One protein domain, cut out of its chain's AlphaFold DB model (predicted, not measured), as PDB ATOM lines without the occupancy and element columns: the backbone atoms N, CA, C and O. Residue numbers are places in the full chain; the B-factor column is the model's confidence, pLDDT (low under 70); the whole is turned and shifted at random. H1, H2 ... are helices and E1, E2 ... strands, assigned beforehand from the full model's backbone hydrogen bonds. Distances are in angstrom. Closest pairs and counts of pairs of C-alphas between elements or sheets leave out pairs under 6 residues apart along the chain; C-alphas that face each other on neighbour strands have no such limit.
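AT A GLANCE: This is residues 56 to 179 of the 354 residues of an uncharacterized protein of Bacillus sp. AFS096315 (UniProt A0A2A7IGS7). A long twisted hairpin of E4 and E5 makes the length of this rod, with a small head of three short helices and the two-stranded sheet of E1 and E6 at the end away from the hairpin's turn. E2 and E3 pair with E5 along its other side from E4, and H2 covers part of this four-stranded antiparallel sheet. The printed part has 124 residues, in the order E1 H1 E2 E3 H2 H3 E4 E5 E6, and is mixed, helices and strands. It is extended, with a radius of gyration of the C-alphas of 22.5 A and spans of 80 by 24 by 19 A.

IN THESE COORDINATES: E1, residues 56 to 58, begins at C-alpha 56 (257.840, 175.766, 179.541). H1 is residues 60 to 64, E2 67 to 71, E3 77 to 81, H2 100 to 107 and H3 110 to 118. E4, residues 125 to 141, measures 48.8 A, and E5, residues 147 to 164, measures 53.2 A. E6, residues 176 to 179, ends at C-alpha 179 (263.191, 176.544, 180.553).

HOW THE PARTS SIT: E4 and E5 form a hairpin, with N 131 and O 156 at 2.8 A. E2, with N 68 and O 163 at 2.8 A, and E3, with N 79 and O 155 at 2.9 A, lie on one side of E5, E4 on the other side. H2 is on this sheet, over E5, at a height of 8.7 A. H1 and H2 touch, closest at the C-alphas of Ala 63 and Ile 107, 6.3 A. H2 and H3 are close but not clearly touching, closest at C-alphas 107 and 113, 7.2 A. E1 and E6 are antiparallel, with N 177 and O 57 at 2.8 A. In H1, H2 and H3 every O i to N i+4 pair is within hydrogen-bond range.

THE WHOLE: The C-alphas farthest apart, of Lys 144 and Thr 179, are 80.6 A apart. The printed part has no cut. The links E3 to H2 and E5 to E6 are long. Residue 85 is under pLDDT 70.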
ATOM      1  N   TYR A  56     258.014 174.477 180.189       87.19
ATOM      2  CA  TYR A  56     257.840 175.766 179.541       87.19
ATOM      3  C   TYR A  56     257.404 176.832 180.545       87.19
ATOM      4  O   TYR A  56     256.698 176.545 181.512       87.19
ATOM      5  N   HIS A  57     257.820 178.070 180.307       91.62
ATOM      6  CA  HIS A  57     257.376 179.246 181.043       91.62
ATOM      7  C   HIS A  57     256.672 180.207 180.089       91.62
ATOM      8  O   HIS A  57     257.215 180.556 179.042       91.62
ATOM      9  N   TYR A  58     255.464 180.637 180.447       95.19
ATOM     10  CA  TYR A  58     254.700 181.565 179.623       95.19
ATOM     11  C   TYR A  58     255.337 182.959 179.629       95.19
ATOM     12  O   TYR A  58     255.482 183.597 180.676       95.19
ATOM     13  N   ASN A  59     255.701 183.449 178.449       96.50
ATOM     14  CA  ASN A  59     256.332 184.744 178.255       96.50
ATOM     15  C   ASN A  59     255.285 185.800 177.882       96.50
ATOM     16  O   ASN A  59     254.915 185.985 176.720       96.50
ATOM     17  N   THR A  60     254.840 186.544 178.893       96.06
ATOM     18  CA  THR A  60     253.834 187.603 178.731       96.06
ATOM     19  C   THR A  60     254.303 188.761 177.846       96.06
ATOM     20  O   THR A  60     253.472 189.404 177.210       96.06
ATOM     21  N   ALA A  61     255.613 189.017 177.752       94.38
ATOM     22  CA  ALA A  61     256.157 190.065 176.888       94.38
ATOM     23  C   ALA A  61     256.072 189.668 175.408       94.38
ATOM     24  O   ALA A  61     255.647 190.473 174.578       94.38
ATOM     25  N   THR A  62     256.404 188.414 175.084       95.94
ATOM     26  CA  THR A  62     256.215 187.866 173.735       95.94
ATOM     27  C   THR A  62     254.735 187.845 173.374       95.94
ATOM     28  O   THR A  62     254.366 188.354 172.317       95.94
ATOM     29  N   ALA A  63     253.870 187.368 174.275       96.50
ATOM     30  CA  ALA A  63     252.424 187.366 174.067       96.50
ATOM     31  C   ALA A  63     251.851 188.773 173.823       96.50
ATOM     32  O   ALA A  63     251.017 188.947 172.938       96.50
ATOM     33  N   ALA A  64     252.333 189.797 174.538       96.62
ATOM     34  CA  ALA A  64     251.886 191.178 174.359       96.62
ATOM     35  C   ALA A  64     252.082 191.699 172.929       96.62
ATOM     36  O   ALA A  64     251.262 192.475 172.447       96.62
ATOM     37  N   SER A  65     253.128 191.246 172.228       97.00
ATOM     38  CA  SER A  65     253.402 191.655 170.842       97.00
ATOM     39  C   SER A  65     252.346 191.180 169.829       97.00
ATOM     40  O   SER A  65     252.262 191.719 168.724       97.00
ATOM     41  N   TYR A  66     251.503 190.218 170.218       97.69
ATOM     42  CA  TYR A  66     250.405 189.697 169.403       97.69
ATOM     43  C   TYR A  66     249.094 190.451 169.602       97.69
ATOM     44  O   TYR A  66     248.089 190.087 168.997       97.69
ATOM     45  N   PHE A  67     249.084 191.506 170.416       98.25
ATOM     46  CA  PHE A  67     247.902 192.318 170.649       98.25
ATOM     47  C   PHE A  67     248.185 193.795 170.395       98.25
ATOM     48  O   PHE A  67     249.234 194.344 170.723       98.25
ATOM     49  N   THR A  68     247.187 194.460 169.834       97.50
ATOM     50  CA  THR A  68     247.080 195.916 169.804       97.50
ATOM     51  C   THR A  68     246.146 196.363 170.916       97.50
ATOM     52  O   THR A  68     245.265 195.609 171.314       97.50
ATOM     53  N   ASN A  69     246.316 197.584 171.421       97.56
ATOM     54  CA  ASN A  69     245.390 198.209 172.361       97.56
ATOM     55  C   ASN A  69     245.174 199.652 171.917       97.56
ATOM     56  O   ASN A  69     246.025 200.512 172.150       97.56
ATOM     57  N   ALA A  70     244.077 199.895 171.208       97.06
ATOM     58  CA  ALA A  70     243.842 201.168 170.543       97.06
ATOM     59  C   ALA A  70     242.375 201.583 170.622       97.06
ATOM     60  O   ALA A  70     241.473 200.747 170.684       97.06
ATOM     61  N   TRP A  71     242.144 202.896 170.604       95.75
ATOM     62  CA  TRP A  71     240.813 203.457 170.385       95.75
ATOM     63  C   TRP A  71     240.310 203.030 169.003       95.75
ATOM     64  O   TRP A  71     241.065 203.032 168.029       95.75
ATOM     65  N   ASP A  72     239.033 202.674 168.914       93.00
ATOM     66  CA  ASP A  72     238.398 202.194 167.685       93.00
ATOM     67  C   ASP A  72     238.206 203.273 166.597       93.00
ATOM     68  O   ASP A  72     237.722 202.968 165.509       93.00
ATOM     69  N   ASN A  73     238.609 204.519 166.875       93.38
ATOM     70  CA  ASN A  73     238.424 205.712 166.041       93.38
ATOM     71  C   ASN A  73     236.954 206.079 165.767       93.38
ATOM     72  O   ASN A  73     236.680 206.964 164.952       93.38
ATOM     73  N   ASN A  74     235.997 205.452 166.455       93.56
ATOM     74  CA  ASN A  74     234.590 205.811 166.347       93.56
ATOM     75  C   ASN A  74     234.282 207.027 167.218       93.56
ATOM     76  O   ASN A  74     234.846 207.213 168.297       93.56
ATOM     77  N   LYS A  75     233.332 207.853 166.761       92.44
ATOM     78  CA  LYS A  75     232.878 209.027 167.515       92.44
ATOM     79  C   LYS A  75     232.429 208.595 168.925       92.44
ATOM     80  O   LYS A  75     231.570 207.717 169.015       92.44
ATOM     81  N   PRO A  76     232.946 209.220 170.003       95.50
ATOM     82  CA  PRO A  76     232.552 208.860 171.357       95.50
ATOM     83  C   PRO A  76     231.069 209.148 171.580       95.50
ATOM     84  O   PRO A  76     230.509 210.108 171.033       95.50
ATOM     85  N   THR A  77     230.431 208.328 172.409       94.06
ATOM     86  CA  THR A  77     229.068 208.609 172.860       94.06
ATOM     87  C   THR A  77     229.100 209.728 173.897       94.06
ATOM     88  O   THR A  77     230.089 209.906 174.607       94.06
ATOM     89  N   VAL A  78     228.034 210.529 173.947       92.75
ATOM     90  CA  VAL A  78     227.915 211.668 174.864       92.75
ATOM     91  C   VAL A  78     226.696 211.495 175.748       92.75
ATOM     92  O   VAL A  78     225.573 211.407 175.253       92.75
ATOM     93  N   GLU A  79     226.923 211.521 177.057       92.38
ATOM     94  CA  GLU A  79     225.885 211.697 178.067       92.38
ATOM     95  C   GLU A  79     225.926 213.141 178.590       92.38
ATOM     96  O   GLU A  79     226.988 213.654 178.948       92.38
ATOM     97  N   VAL A  80     224.770 213.808 178.651       91.25
ATOM     98  CA  VAL A  80     224.636 215.169 179.195       91.25
ATOM     99  C   VAL A  80     223.957 215.101 180.559       91.25
ATOM    100  O   VAL A  80     222.843 214.591 180.671       91.25
ATOM    101  N   ARG A  81     224.596 215.647 181.600       90.25
ATOM    102  CA  ARG A  81     224.041 215.729 182.961       90.25
ATOM    103  C   ARG A  81     223.877 217.176 183.415       90.25
ATOM    104  O   ARG A  81     224.750 218.012 183.199       90.25
ATOM    105  N   GLY A  82     222.760 217.465 184.086       83.31
ATOM    106  CA  GLY A  82     222.458 218.799 184.632       83.31
ATOM    107  C   GLY A  82     221.866 219.801 183.628       83.31
ATOM    108  O   GLY A  82     221.630 220.953 183.992       83.31
ATOM    109  N   GLY A  83     221.584 219.363 182.398       75.31
ATOM    110  CA  GLY A  83     220.951 220.145 181.334       75.31
ATOM    111  C   GLY A  83     219.873 219.350 180.590       75.31
ATOM    112  O   GLY A  83     219.648 218.179 180.892       75.31
ATOM    113  N   ASP A  84     219.185 219.992 179.646       72.31
ATOM    114  CA  ASP A  84     218.240 219.319 178.748       72.31
ATOM    115  C   ASP A  84     218.947 218.712 177.517       72.31
ATOM    116  O   ASP A  84     220.101 219.025 177.217       72.31
ATOM    117  N   SER A  85     218.256 217.831 176.791       67.75
ATOM    118  CA  SER A  85     218.794 217.144 175.606       67.75
ATOM    119  C   SER A  85     218.956 218.047 174.377       67.75
ATOM    120  O   SER A  85     219.409 217.573 173.339       67.75
ATOM    121  N   SER A  86     218.553 219.321 174.455       73.06
ATOM    122  CA  SER A  86     218.646 220.284 173.350       73.06
ATOM    123  C   SER A  86     219.927 221.123 173.390       73.06
ATOM    124  O   SER A  86     220.213 221.875 172.457       73.06
ATOM    125  N   ILE A  87     220.731 220.972 174.446       78.88
ATOM    126  CA  ILE A  87     222.011 221.653 174.592       78.88
ATOM    127  C   ILE A  87     223.024 221.120 173.572       78.88
ATOM    128  O   ILE A  87     223.404 219.949 173.594       78.88
ATOM    129  N   VAL A  88     223.534 222.014 172.718       78.19
ATOM    130  CA  VAL A  88     224.661 221.715 171.823       78.19
ATOM    131  C   VAL A  88     225.929 221.535 172.662       78.19
ATOM    132  O   VAL A  88     226.416 222.477 173.296       78.19
ATOM    133  N   GLY A  89     226.448 220.306 172.686       79.69
ATOM    134  CA  GLY A  89     227.678 219.965 173.398       79.69
ATOM    135  C   GLY A  89     228.933 220.578 172.769       79.69
ATOM    136  O   GLY A  89     228.904 220.996 171.610       79.69
ATOM    137  N   PRO A  90     230.039 220.680 173.528       88.88
ATOM    138  CA  PRO A  90     231.340 221.000 172.950       88.88
ATOM    139  C   PRO A  90     231.805 219.883 172.004       88.88
ATOM    140  O   PRO A  90     231.286 218.764 172.049       88.88
ATOM    141  N   ASP A  91     232.813 220.183 171.184       90.31
ATOM    142  CA  ASP A  91     233.518 219.148 170.432       90.31
ATOM    143  C   ASP A  91     234.105 218.104 171.385       90.31
ATOM    144  O   ASP A  91     234.493 218.414 172.518       90.31
ATOM    145  N   ALA A  92     234.153 216.855 170.921       91.88
ATOM    146  CA  ALA A  92     234.730 215.779 171.707       91.88
ATOM    147  C   ALA A  92     236.216 216.068 171.982       91.88
ATOM    148  O   ALA A  92     236.941 216.438 171.054       91.88
ATOM    149  N   PRO A  93     236.685 215.896 173.230       94.88
ATOM    150  CA  PRO A  93     238.105 215.999 173.524       94.88
ATOM    151  C   PRO A  93     238.900 214.905 172.788       94.88
ATOM    152  O   PRO A  93     238.345 213.968 172.205       94.88
ATOM    153  N   VAL A  94     240.228 215.013 172.810       94.19
ATOM    154  CA  VAL A  94     241.097 213.939 172.310       94.19
ATOM    155  C   VAL A  94     240.892 212.691 173.172       94.19
ATOM    156  O   VAL A  94     240.766 212.797 174.395       94.19
ATOM    157  N   ALA A  95     240.848 211.520 172.534       95.69
ATOM    158  CA  ALA A  95     240.744 210.245 173.231       95.69
ATOM    159  C   ALA A  95     241.906 210.081 174.234       95.69
ATOM    160  O   ALA A  95     243.052 210.388 173.889       95.69
ATOM    161  N   PRO A  96     241.641 209.619 175.470       96.94
ATOM    162  CA  PRO A  96     242.694 209.274 176.420       96.94
ATOM    163  C   PRO A  96     243.710 208.267 175.862       96.94
ATOM    164  O   PRO A  96     243.459 207.555 174.894       96.94
ATOM    165  N   ALA A  97     244.872 208.160 176.506       96.06
ATOM    166  CA  ALA A  97     245.764 207.046 176.211       96.06
ATOM    167  C   ALA A  97     245.085 205.711 176.601       96.06
ATOM    168  O   ALA A  97     244.355 205.664 177.599       96.06
ATOM    169  N   PRO A  98     245.315 204.620 175.850       96.75
ATOM    170  CA  PRO A  98     244.858 203.290 176.241       96.75
ATOM    171  C   PRO A  98     245.391 202.884 177.622       96.75
ATOM    172  O   PRO A  98     246.524 203.202 177.983       96.75
ATOM    173  N   LEU A  99     244.585 202.151 178.392       95.31
ATOM    174  CA  LEU A  99     245.002 201.607 179.685       95.31
ATOM    175  C   LEU A  99     245.815 200.324 179.484       95.31
ATOM    176  O   LEU A  99     245.424 199.470 178.693       95.31
ATOM    177  N   GLU A 100     246.881 200.124 180.260       94.00
ATOM    178  CA  GLU A 100     247.669 198.879 180.209       94.00
ATOM    179  C   GLU A 100     246.911 197.672 180.782       94.00
ATOM    180  O   GLU A 100     247.047 196.552 180.292       94.00
ATOM    181  N   LYS A 101     246.070 197.889 181.802       94.75
ATOM    182  CA  LYS A 101     245.386 196.807 182.527       94.75
ATOM    183  C   LYS A 101     244.566 195.877 181.609       94.75
ATOM    184  O   LYS A 101     244.772 194.669 181.710       94.75
ATOM    185  N   PRO A 102     243.697 196.370 180.705       95.94
ATOM    186  CA  PRO A 102     242.981 195.514 179.757       95.94
ATOM    187  C   PRO A 102     243.897 194.617 178.915       95.94
ATOM    188  O   PRO A 102     243.611 193.435 178.765       95.94
ATOM    189  N   LEU A 103     245.031 195.140 178.434       95.06
ATOM    190  CA  LEU A 103     246.009 194.350 177.681       95.06
ATOM    191  C   LEU A 103     246.610 193.239 178.552       95.06
ATOM    192  O   LEU A 103     246.598 192.077 178.158       95.06
ATOM    193  N   THR A 104     247.062 193.572 179.765       94.50
ATOM    194  CA  THR A 104     247.615 192.565 180.690       94.50
ATOM    195  C   THR A 104     246.602 191.478 181.060       94.50
ATOM    196  O   THR A 104     246.990 190.329 181.238       94.50
ATOM    197  N   GLN A 105     245.307 191.810 181.132       95.06
ATOM    198  CA  GLN A 105     244.243 190.841 181.402       95.06
ATOM    199  C   GLN A 105     243.998 189.901 180.220       95.06
ATOM    200  O   GLN A 105     243.850 188.708 180.442       95.06
ATOM    201  N   VAL A 106     243.999 190.414 178.986       96.00
ATOM    202  CA  VAL A 106     243.858 189.589 177.773       96.00
ATOM    203  C   VAL A 106     245.039 188.633 177.608       96.00
ATOM    204  O   VAL A 106     244.841 187.476 177.254       96.00
ATOM    205  N   ILE A 107     246.258 189.085 177.909       94.88
ATOM    206  CA  ILE A 107     247.463 188.241 177.859       94.88
ATOM    207  C   ILE A 107     247.424 187.153 178.941       94.88
ATOM    208  O   ILE A 107     247.814 186.019 178.697       94.88
ATOM    209  N   ALA A 108     246.959 187.494 180.144       92.44
ATOM    210  CA  ALA A 108     246.851 186.547 181.250       92.44
ATOM    211  C   ALA A 108     245.629 185.616 181.144       92.44
ATOM    212  O   ALA A 108     245.485 184.729 181.984       92.44
ATOM    213  N   ASP A 109     244.755 185.796 180.152       94.19
ATOM    214  CA  ASP A 109     243.583 184.945 179.959       94.19
ATOM    215  C   ASP A 109     243.989 183.503 179.621       94.19
ATOM    216  O   ASP A 109     244.839 183.265 178.760       94.19
ATOM    217  N   ASN A 110     243.366 182.528 180.288       93.25
ATOM    218  CA  ASN A 110     243.709 181.116 180.115       93.25
ATOM    219  C   ASN A 110     243.471 180.626 178.680       93.25
ATOM    220  O   ASN A 110     244.246 179.800 178.205       93.25
ATOM    221  N   ASN A 111     242.452 181.134 177.976       94.56
ATOM    222  CA  ASN A 111     242.190 180.702 176.602       94.56
ATOM    223  C   ASN A 111     243.305 181.176 175.674       94.56
ATOM    224  O   ASN A 111     243.771 180.410 174.842       94.56
ATOM    225  N   ASN A 112     243.790 182.408 175.853       96.81
ATOM    226  CA  ASN A 112     244.921 182.905 175.073       96.81
ATOM    227  C   ASN A 112     246.224 182.177 175.432       96.81
ATOM    228  O   ASN A 112     246.991 181.838 174.533       96.81
ATOM    229  N   GLN A 113     246.471 181.872 176.711       95.56
ATOM    230  CA  GLN A 113     247.617 181.042 177.112       95.56
ATOM    231  C   GLN A 113     247.583 179.657 176.448       95.56
ATOM    232  O   GLN A 113     248.607 179.203 175.934       95.56
ATOM    233  N   HIS A 114     246.410 179.018 176.413       92.38
ATOM    234  CA  HIS A 114     246.194 177.743 175.726       92.38
ATOM    235  C   HIS A 114     246.362 177.876 174.210       92.38
ATOM    236  O   HIS A 114     247.062 177.070 173.609       92.38
ATOM    237  N   ALA A 115     245.826 178.930 173.592       94.88
ATOM    238  CA  ALA A 115     245.999 179.184 172.164       94.88
ATOM    239  C   ALA A 115     247.482 179.321 171.780       94.88
ATOM    240  O   ALA A 115     247.910 178.780 170.762       94.88
ATOM    241  N   PHE A 116     248.301 179.964 172.621       95.62
ATOM    242  CA  PHE A 116     249.755 179.997 172.435       95.62
ATOM    243  C   PHE A 116     250.444 178.653 172.683       95.62
ATOM    244  O   PHE A 116     251.549 178.459 172.185       95.62
ATOM    245  N   LEU A 117     249.857 177.762 173.484       92.50
ATOM    246  CA  LEU A 117     250.416 176.442 173.773       92.50
ATOM    247  C   LEU A 117     250.136 175.466 172.623       92.50
ATOM    248  O   LEU A 117     251.057 174.824 172.128       92.50
ATOM    249  N   GLU A 118     248.883 175.399 172.180       91.44
ATOM    250  CA  GLU A 118     248.366 174.381 171.257       91.44
ATOM    251  C   GLU A 118     248.325 174.846 169.796       91.44
ATOM    252  O   GLU A 118     248.261 174.021 168.887       91.44
ATOM    253  N   GLY A 119     248.423 176.156 169.562       92.50
ATOM    254  CA  GLY A 119     248.381 176.765 168.238       92.50
ATOM    255  C   GLY A 119     246.961 177.024 167.740       92.50
ATOM    256  O   GLY A 119     246.502 176.394 166.790       92.50
ATOM    257  N   ASP A 120     246.275 177.974 168.375       95.00
ATOM    258  CA  ASP A 120     244.904 178.380 168.036       95.00
ATOM    259  C   ASP A 120     244.812 179.899 167.790       95.00
ATOM    260  O   ASP A 120     245.790 180.648 167.866       95.00
ATOM    261  N   THR A 121     243.625 180.371 167.435       97.31
ATOM    262  CA  THR A 121     243.284 181.780 167.270       97.31
ATOM    263  C   THR A 121     243.212 182.503 168.613       97.31
ATOM    264  O   THR A 121     242.704 181.994 169.610       97.31
ATOM    265  N   LEU A 122     243.729 183.731 168.640       97.62
ATOM    266  CA  LEU A 122     243.707 184.577 169.830       97.62
ATOM    267  C   LEU A 122     242.383 185.333 169.942       97.62
ATOM    268  O   LEU A 122     241.769 185.712 168.944       97.62
ATOM    269  N   THR A 123     241.977 185.630 171.172       97.31
ATOM    270  CA  THR A 123     240.761 186.392 171.464       97.31
ATOM    271  C   THR A 123     241.089 187.739 172.088       97.31
ATOM    272  O   THR A 123     241.918 187.861 172.991       97.31
ATOM    273  N   GLY A 124     240.445 188.777 171.559       96.81
ATOM    274  CA  GLY A 124     240.551 190.141 172.059       96.81
ATOM    275  C   GLY A 124     239.475 190.495 173.083       96.81
ATOM    276  O   GLY A 124     238.603 189.694 173.415       96.81
ATOM    277  N   THR A 125     239.494 191.741 173.547       97.44
ATOM    278  CA  THR A 125     238.412 192.314 174.356       97.44
ATOM    279  C   THR A 125     238.176 193.775 174.004       97.44
ATOM    280  O   THR A 125     238.989 194.403 173.326       97.44
ATOM    281  N   THR A 126     237.073 194.337 174.483       97.44
ATOM    282  CA  THR A 126     236.782 195.766 174.363       97.44
ATOM    283  C   THR A 126     236.544 196.369 175.739       97.44
ATOM    284  O   THR A 126     236.064 195.706 176.659       97.44
ATOM    285  N   TYR A 127     236.915 197.632 175.910       98.12
ATOM    286  CA  TYR A 127     236.667 198.374 177.145       98.12
ATOM    287  C   TYR A 127     236.405 199.842 176.841       98.12
ATOM    288  O   TYR A 127     236.703 200.323 175.750       98.12
ATOM    289  N   THR A 128     235.854 200.567 177.810       97.75
ATOM    290  CA  THR A 128     235.562 201.991 177.654       97.75
ATOM    291  C   THR A 128     236.342 202.862 178.631       97.75
ATOM    292  O   THR A 128     236.726 202.424 179.717       97.75
ATOM    293  N   GLN A 129     236.586 204.113 178.234       97.69
ATOM    294  CA  GLN A 129     237.107 205.165 179.107       97.69
ATOM    295  C   GLN A 129     236.260 206.428 178.969       97.69
ATOM    296  O   GLN A 129     235.922 206.826 177.854       97.69
ATOM    297  N   ASP A 130     235.972 207.077 180.095       97.19
ATOM    298  CA  ASP A 130     235.164 208.295 180.138       97.19
ATOM    299  C   ASP A 130     236.028 209.546 180.324       97.19
ATOM    300  O   ASP A 130     236.905 209.591 181.189       97.19
ATOM    301  N   VAL A 131     235.713 210.605 179.577       96.75
ATOM    302  CA  VAL A 131     236.246 211.960 179.777       96.75
ATOM    303  C   VAL A 131     235.104 212.899 180.126       96.75
ATOM    304  O   VAL A 131     234.099 212.963 179.421       96.75
ATOM    305  N   LYS A 132     235.258 213.657 181.212       95.25
ATOM    306  CA  LYS A 132     234.249 214.613 181.677       95.25
ATOM    307  C   LYS A 132     234.658 216.035 181.325       95.25
ATOM    308  O   LYS A 132     235.779 216.443 181.617       95.25
ATOM    309  N   VAL A 133     233.733 216.787 180.737       94.19
ATOM    310  CA  VAL A 133     233.894 218.207 180.418       94.19
ATOM    311  C   VAL A 133     232.738 218.979 181.035       94.19
ATOM    312  O   VAL A 133     231.589 218.817 180.631       94.19
ATOM    313  N   ASP A 134     233.046 219.839 181.998       92.69
ATOM    314  CA  ASP A 134     232.069 220.740 182.599       92.69
ATOM    315  C   ASP A 134     232.020 222.059 181.825       92.69
ATOM    316  O   ASP A 134     233.049 222.683 181.554       92.69
ATOM    317  N   LYS A 135     230.813 222.505 181.471       90.31
ATOM    318  CA  LYS A 135     230.593 223.769 180.764       90.31
ATOM    319  C   LYS A 135     229.531 224.596 181.469       90.31
ATOM    320  O   LYS A 135     228.464 224.100 181.819       90.31
ATOM    321  N   SER A 136     229.816 225.882 181.637       89.62
ATOM    322  CA  SER A 136     228.841 226.851 182.130       89.62
ATOM    323  C   SER A 136     227.966 227.327 180.972       89.62
ATOM    324  O   SER A 136     228.478 227.853 179.981       89.62
ATOM    325  N   ILE A 137     226.656 227.109 181.069       87.38
ATOM    326  CA  ILE A 137     225.683 227.414 180.015       87.38
ATOM    327  C   ILE A 137     224.642 228.371 180.577       87.38
ATOM    328  O   ILE A 137     224.109 228.155 181.665       87.38
ATOM    329  N   GLN A 138     224.354 229.443 179.838       87.38
ATOM    330  CA  GLN A 138     223.299 230.376 180.211       87.38
ATOM    331  C   GLN A 138     221.935 229.704 180.007       87.38
ATOM    332  O   GLN A 138     221.570 229.363 178.887       87.38
ATOM    333  N   THR A 139     221.170 229.529 181.083       84.94
ATOM    334  CA  THR A 139     219.855 228.864 181.057       84.94
ATOM    335  C   THR A 139     218.684 229.838 181.138       84.94
ATOM    336  O   THR A 139     217.531 229.419 181.134       84.94
ATOM    337  N   GLY A 140     218.955 231.137 181.276       85.50
ATOM    338  CA  GLY A 140     217.929 232.172 181.327       85.50
ATOM    339  C   GLY A 140     218.470 233.528 181.764       85.50
ATOM    340  O   GLY A 140     219.682 233.758 181.787       85.50
ATOM    341  N   VAL A 141     217.546 234.415 182.128       88.31
ATOM    342  CA  VAL A 141     217.814 235.708 182.764       88.31
ATOM    343  C   VAL A 141     216.961 235.838 184.028       88.31
ATOM    344  O   VAL A 141     215.847 235.316 184.082       88.31
ATOM    345  N   ASP A 142     217.485 236.484 185.067       90.50
ATOM    346  CA  ASP A 142     216.750 236.739 186.305       90.50
ATOM    347  C   ASP A 142     215.732 237.890 186.143       90.50
ATOM    348  O   ASP A 142     215.652 238.553 185.107       90.50
ATOM    349  N   LYS A 143     214.950 238.173 187.195       86.94
ATOM    350  CA  LYS A 143     213.954 239.267 187.201       86.94
ATOM    351  C   LYS A 143     214.561 240.671 187.031       86.94
ATOM    352  O   LYS A 143     213.813 241.633 186.893       86.94
ATOM    353  N   LYS A 144     215.889 240.800 187.093       91.25
ATOM    354  CA  LYS A 144     216.656 242.039 186.924       91.25
ATOM    355  C   LYS A 144     217.407 242.078 185.583       91.25
ATOM    356  O   LYS A 144     218.101 243.055 185.325       91.25
ATOM    357  N   GLY A 145     217.263 241.054 184.737       89.00
ATOM    358  CA  GLY A 145     217.930 240.946 183.438       89.00
ATOM    359  C   GLY A 145     219.344 240.355 183.482       89.00
ATOM    360  O   GLY A 145     220.008 240.335 182.448       89.00
ATOM    361  N   ASN A 146     219.822 239.855 184.626       91.44
ATOM    362  CA  ASN A 146     221.145 239.233 184.706       91.44
ATOM    363  C   ASN A 146     221.107 237.797 184.163       91.44
ATOM    364  O   ASN A 146     220.161 237.067 184.464       91.44
ATOM    365  N   PRO A 147     222.132 237.346 183.423       89.88
ATOM    366  CA  PRO A 147     222.211 235.970 182.946       89.88
ATOM    367  C   PRO A 147     222.321 234.973 184.109       89.88
ATOM    368  O   PRO A 147     223.089 235.171 185.049       89.88
ATOM    369  N   ILE A 148     221.568 233.875 184.023       87.50
ATOM    370  CA  ILE A 148     221.653 232.740 184.949       87.50
ATOM    371  C   ILE A 148     222.436 231.629 184.258       87.50
ATOM    372  O   ILE A 148     222.036 231.184 183.183       87.50
ATOM    373  N   PHE A 149     223.508 231.155 184.889       87.31
ATOM    374  CA  PHE A 149     224.325 230.058 184.379       87.31
ATOM    375  C   PHE A 149     224.112 228.775 185.183       87.31
ATOM    376  O   PHE A 149     224.026 228.814 186.412       87.31
ATOM    377  N   LYS A 150     224.071 227.632 184.495       88.44
ATOM    378  CA  LYS A 150     224.178 226.302 185.104       88.44
ATOM    379  C   LYS A 150     225.412 225.589 184.579       88.44
ATOM    380  O   LYS A 150     225.764 225.729 183.410       88.44
ATOM    381  N   THR A 151     226.038 224.806 185.449       89.81
ATOM    382  CA  THR A 151     227.092 223.880 185.033       89.81
ATOM    383  C   THR A 151     226.433 222.628 184.475       89.81
ATOM    384  O   THR A 151     225.605 222.014 185.147       89.81
ATOM    385  N   VAL A 152     226.788 222.288 183.243       92.25
ATOM    386  CA  VAL A 152     226.367 221.074 182.549       92.25
ATOM    387  C   VAL A 152     227.604 220.215 182.338       92.25
ATOM    388  O   VAL A 152     228.618 220.708 181.842       92.25
ATOM    389  N   THR A 153     227.520 218.943 182.717       93.12
ATOM    390  CA  THR A 153     228.606 217.973 182.560       93.12
ATOM    391  C   THR A 153     228.349 217.134 181.319       93.12
ATOM    392  O   THR A 153     227.315 216.471 181.221       93.12
ATOM    393  N   PHE A 154     229.303 217.132 180.396       93.06
ATOM    394  CA  PHE A 154     229.342 216.235 179.246       93.06
ATOM    395  C   PHE A 154     230.283 215.076 179.565       93.06
ATOM    396  O   PHE A 154     231.443 215.306 179.910       93.06
ATOM    397  N   ILE A 155     229.790 213.844 179.474       95.31
ATOM    398  CA  ILE A 155     230.583 212.625 179.657       95.31
ATOM    399  C   ILE A 155     230.763 211.989 178.282       95.31
ATOM    400  O   ILE A 155     229.788 211.547 177.678       95.31
ATOM    401  N   PHE A 156     231.996 211.997 177.785       96.38
ATOM    402  CA  PHE A 156     232.389 211.377 176.525       96.38
ATOM    403  C   PHE A 156     232.935 209.979 176.801       96.38
ATOM    404  O   PHE A 156     233.958 209.862 177.476       96.38
ATOM    405  N   THR A 157     232.295 208.942 176.268       97.38
ATOM    406  CA  THR A 157     232.734 207.549 176.423       97.38
ATOM    407  C   THR A 157     233.422 207.074 175.144       97.38
ATOM    408  O   THR A 157     232.824 207.068 174.067       97.38
ATOM    409  N   TYR A 158     234.686 206.672 175.270       97.94
ATOM    410  CA  TYR A 158     235.532 206.159 174.188       97.94
ATOM    411  C   TYR A 158     235.655 204.642 174.297       97.94
ATOM    412  O   TYR A 158     235.911 204.143 175.391       97.94
ATOM    413  N   THR A 159     235.541 203.928 173.177       98.06
ATOM    414  CA  THR A 159     235.662 202.463 173.119       98.06
ATOM    415  C   THR A 159     237.028 202.049 172.580       98.06
ATOM    416  O   THR A 159     237.434 202.448 171.494       98.06
ATOM    417  N   TYR A 160     237.745 201.227 173.332       98.31
ATOM    418  CA  TYR A 160     239.053 200.695 172.971       98.31
ATOM    419  C   TYR A 160     238.940 199.205 172.692       98.31
ATOM    420  O   TYR A 160     238.216 198.491 173.388       98.31
ATOM    421  N   ASN A 161     239.708 198.743 171.712       97.94
ATOM    422  CA  ASN A 161     239.825 197.338 171.362       97.94
ATOM    423  C   ASN A 161     241.227 196.850 171.728       97.94
ATOM    424  O   ASN A 161     242.227 197.423 171.285       97.94
ATOM    425  N   VAL A 162     241.285 195.783 172.523       98.00
ATOM    426  CA  VAL A 162     242.473 194.943 172.644       98.00
ATOM    427  C   VAL A 162     242.311 193.812 171.640       98.00
ATOM    428  O   VAL A 162     241.581 192.864 171.913       98.00
ATOM    429  N   SER A 163     242.933 193.930 170.473       97.31
ATOM    430  CA  SER A 163     242.707 193.009 169.352       97.31
ATOM    431  C   SER A 163     243.977 192.247 168.992       97.31
ATOM    432  O   SER A 163     245.038 192.878 168.948       97.31
ATOM    433  N   PRO A 164     243.883 190.945 168.669       97.44
ATOM    434  CA  PRO A 164     244.978 190.213 168.051       97.44
ATOM    435  C   PRO A 164     245.530 190.938 166.816       97.44
ATOM    436  O   PRO A 164     244.773 191.525 166.042       97.44
ATOM    437  N   THR A 165     246.844 190.890 166.615       96.81
ATOM    438  CA  THR A 165     247.514 191.424 165.416       96.81
ATOM    439  C   THR A 165     247.351 190.512 164.198       96.81
ATOM    440  O   THR A 165     247.597 190.941 163.073       96.81
ATOM    441  N   THR A 166     246.922 189.267 164.418       93.62
ATOM    442  CA  THR A 166     246.649 188.250 163.401       93.62
ATOM    443  C   THR A 166     245.260 187.654 163.609       93.62
ATOM    444  O   THR A 166     244.811 187.493 164.741       93.62
ATOM    445  N   THR A 167     244.581 187.323 162.513       93.44
ATOM    446  CA  THR A 167     243.327 186.553 162.524       93.44
ATOM    447  C   THR A 167     243.559 185.051 162.386       93.44
ATOM    448  O   THR A 167     242.644 184.273 162.635       93.44
ATOM    449  N   GLU A 168     244.762 184.648 161.977       95.00
ATOM    450  CA  GLU A 168     245.161 183.247 161.848       95.00
ATOM    451  C   GLU A 168     245.597 182.669 163.196       95.00
ATOM    452  O   GLU A 168     246.031 183.409 164.087       95.00
ATOM    453  N   ALA A 169     245.531 181.341 163.313       94.50
ATOM    454  CA  ALA A 169     246.068 180.626 164.462       94.50
ATOM    455  C   ALA A 169     247.560 180.936 164.647       94.50
ATOM    456  O   ALA A 169     248.332 180.971 163.681       94.50
ATOM    457  N   VAL A 170     247.970 181.173 165.893       95.44
ATOM    458  CA  VAL A 170     249.396 181.310 166.210       95.44
ATOM    459  C   VAL A 170     250.062 179.940 166.166       95.44
ATOM    460  O   VAL A 170     249.415 178.919 166.370       95.44
ATOM    461  N   ALA A 171     251.365 179.890 165.893       92.62
ATOM    462  CA  ALA A 171     252.076 178.621 165.982       92.62
ATOM    463  C   ALA A 171     252.138 178.151 167.455       92.62
ATOM    464  O   ALA A 171     252.288 178.995 168.352       92.62
ATOM    465  N   PRO A 172     252.074 176.835 167.720       91.00
ATOM    466  CA  PRO A 172     252.274 176.287 169.060       91.00
ATOM    467  C   PRO A 172     253.583 176.777 169.694       91.00
ATOM    468  O   PRO A 172     254.576 177.002 169.001       91.00
ATOM    469  N   PHE A 173     253.583 176.934 171.015       90.88
ATOM    470  CA  PHE A 173     254.709 177.386 171.845       90.88
ATOM    471  C   PHE A 173     255.287 178.781 171.535       90.88
ATOM    472  O   PHE A 173     256.295 179.168 172.117       90.88
ATOM    473  N   THR A 174     254.646 179.594 170.689       93.19
ATOM    474  CA  THR A 174     255.193 180.902 170.265       93.19
ATOM    475  C   THR A 174     255.452 181.879 171.424       93.19
ATOM    476  O   THR A 174     256.384 182.677 171.355       93.19
ATOM    477  N   ALA A 175     254.656 181.820 172.496       95.56
ATOM    478  CA  ALA A 175     254.842 182.631 173.707       95.56
ATOM    479  C   ALA A 175     255.255 181.789 174.928       95.56
ATOM    480  O   ALA A 175     255.002 182.177 176.067       95.56
ATOM    481  N   TRP A 176     255.871 180.629 174.700       94.88
ATOM    482  CA  TRP A 176     256.312 179.711 175.742       94.88
ATOM    483  C   TRP A 176     257.815 179.477 175.624       94.88
ATOM    484  O   TRP A 176     258.294 178.861 174.676       94.88
ATOM    485  N   ASP A 177     258.570 179.933 176.619       91.50
ATOM    486  CA  ASP A 177     260.014 179.735 176.656       91.50
ATOM    487  C   ASP A 177     260.325 178.358 177.251       91.50
ATOM    488  O   ASP A 177     259.931 178.061 178.383       91.50
ATOM    489  N   LEU A 178     261.058 177.512 176.521       87.56
ATOM    490  CA  LEU A 178     261.585 176.263 177.071       87.56
ATOM    491  C   LEU A 178     262.627 176.592 178.150       87.56
ATOM    492  O   LEU A 178     263.688 177.144 177.866       87.56
ATOM    493  N   THR A 179     262.331 176.235 179.396       86.06
ATOM    494  CA  THR A 179     263.191 176.544 180.553       86.06
ATOM    495  C   THR A 179     264.040 175.367 181.002       86.06
ATOM    496  O   THR A 179     265.118 175.557 181.569       86.06
TER     497      THR A 179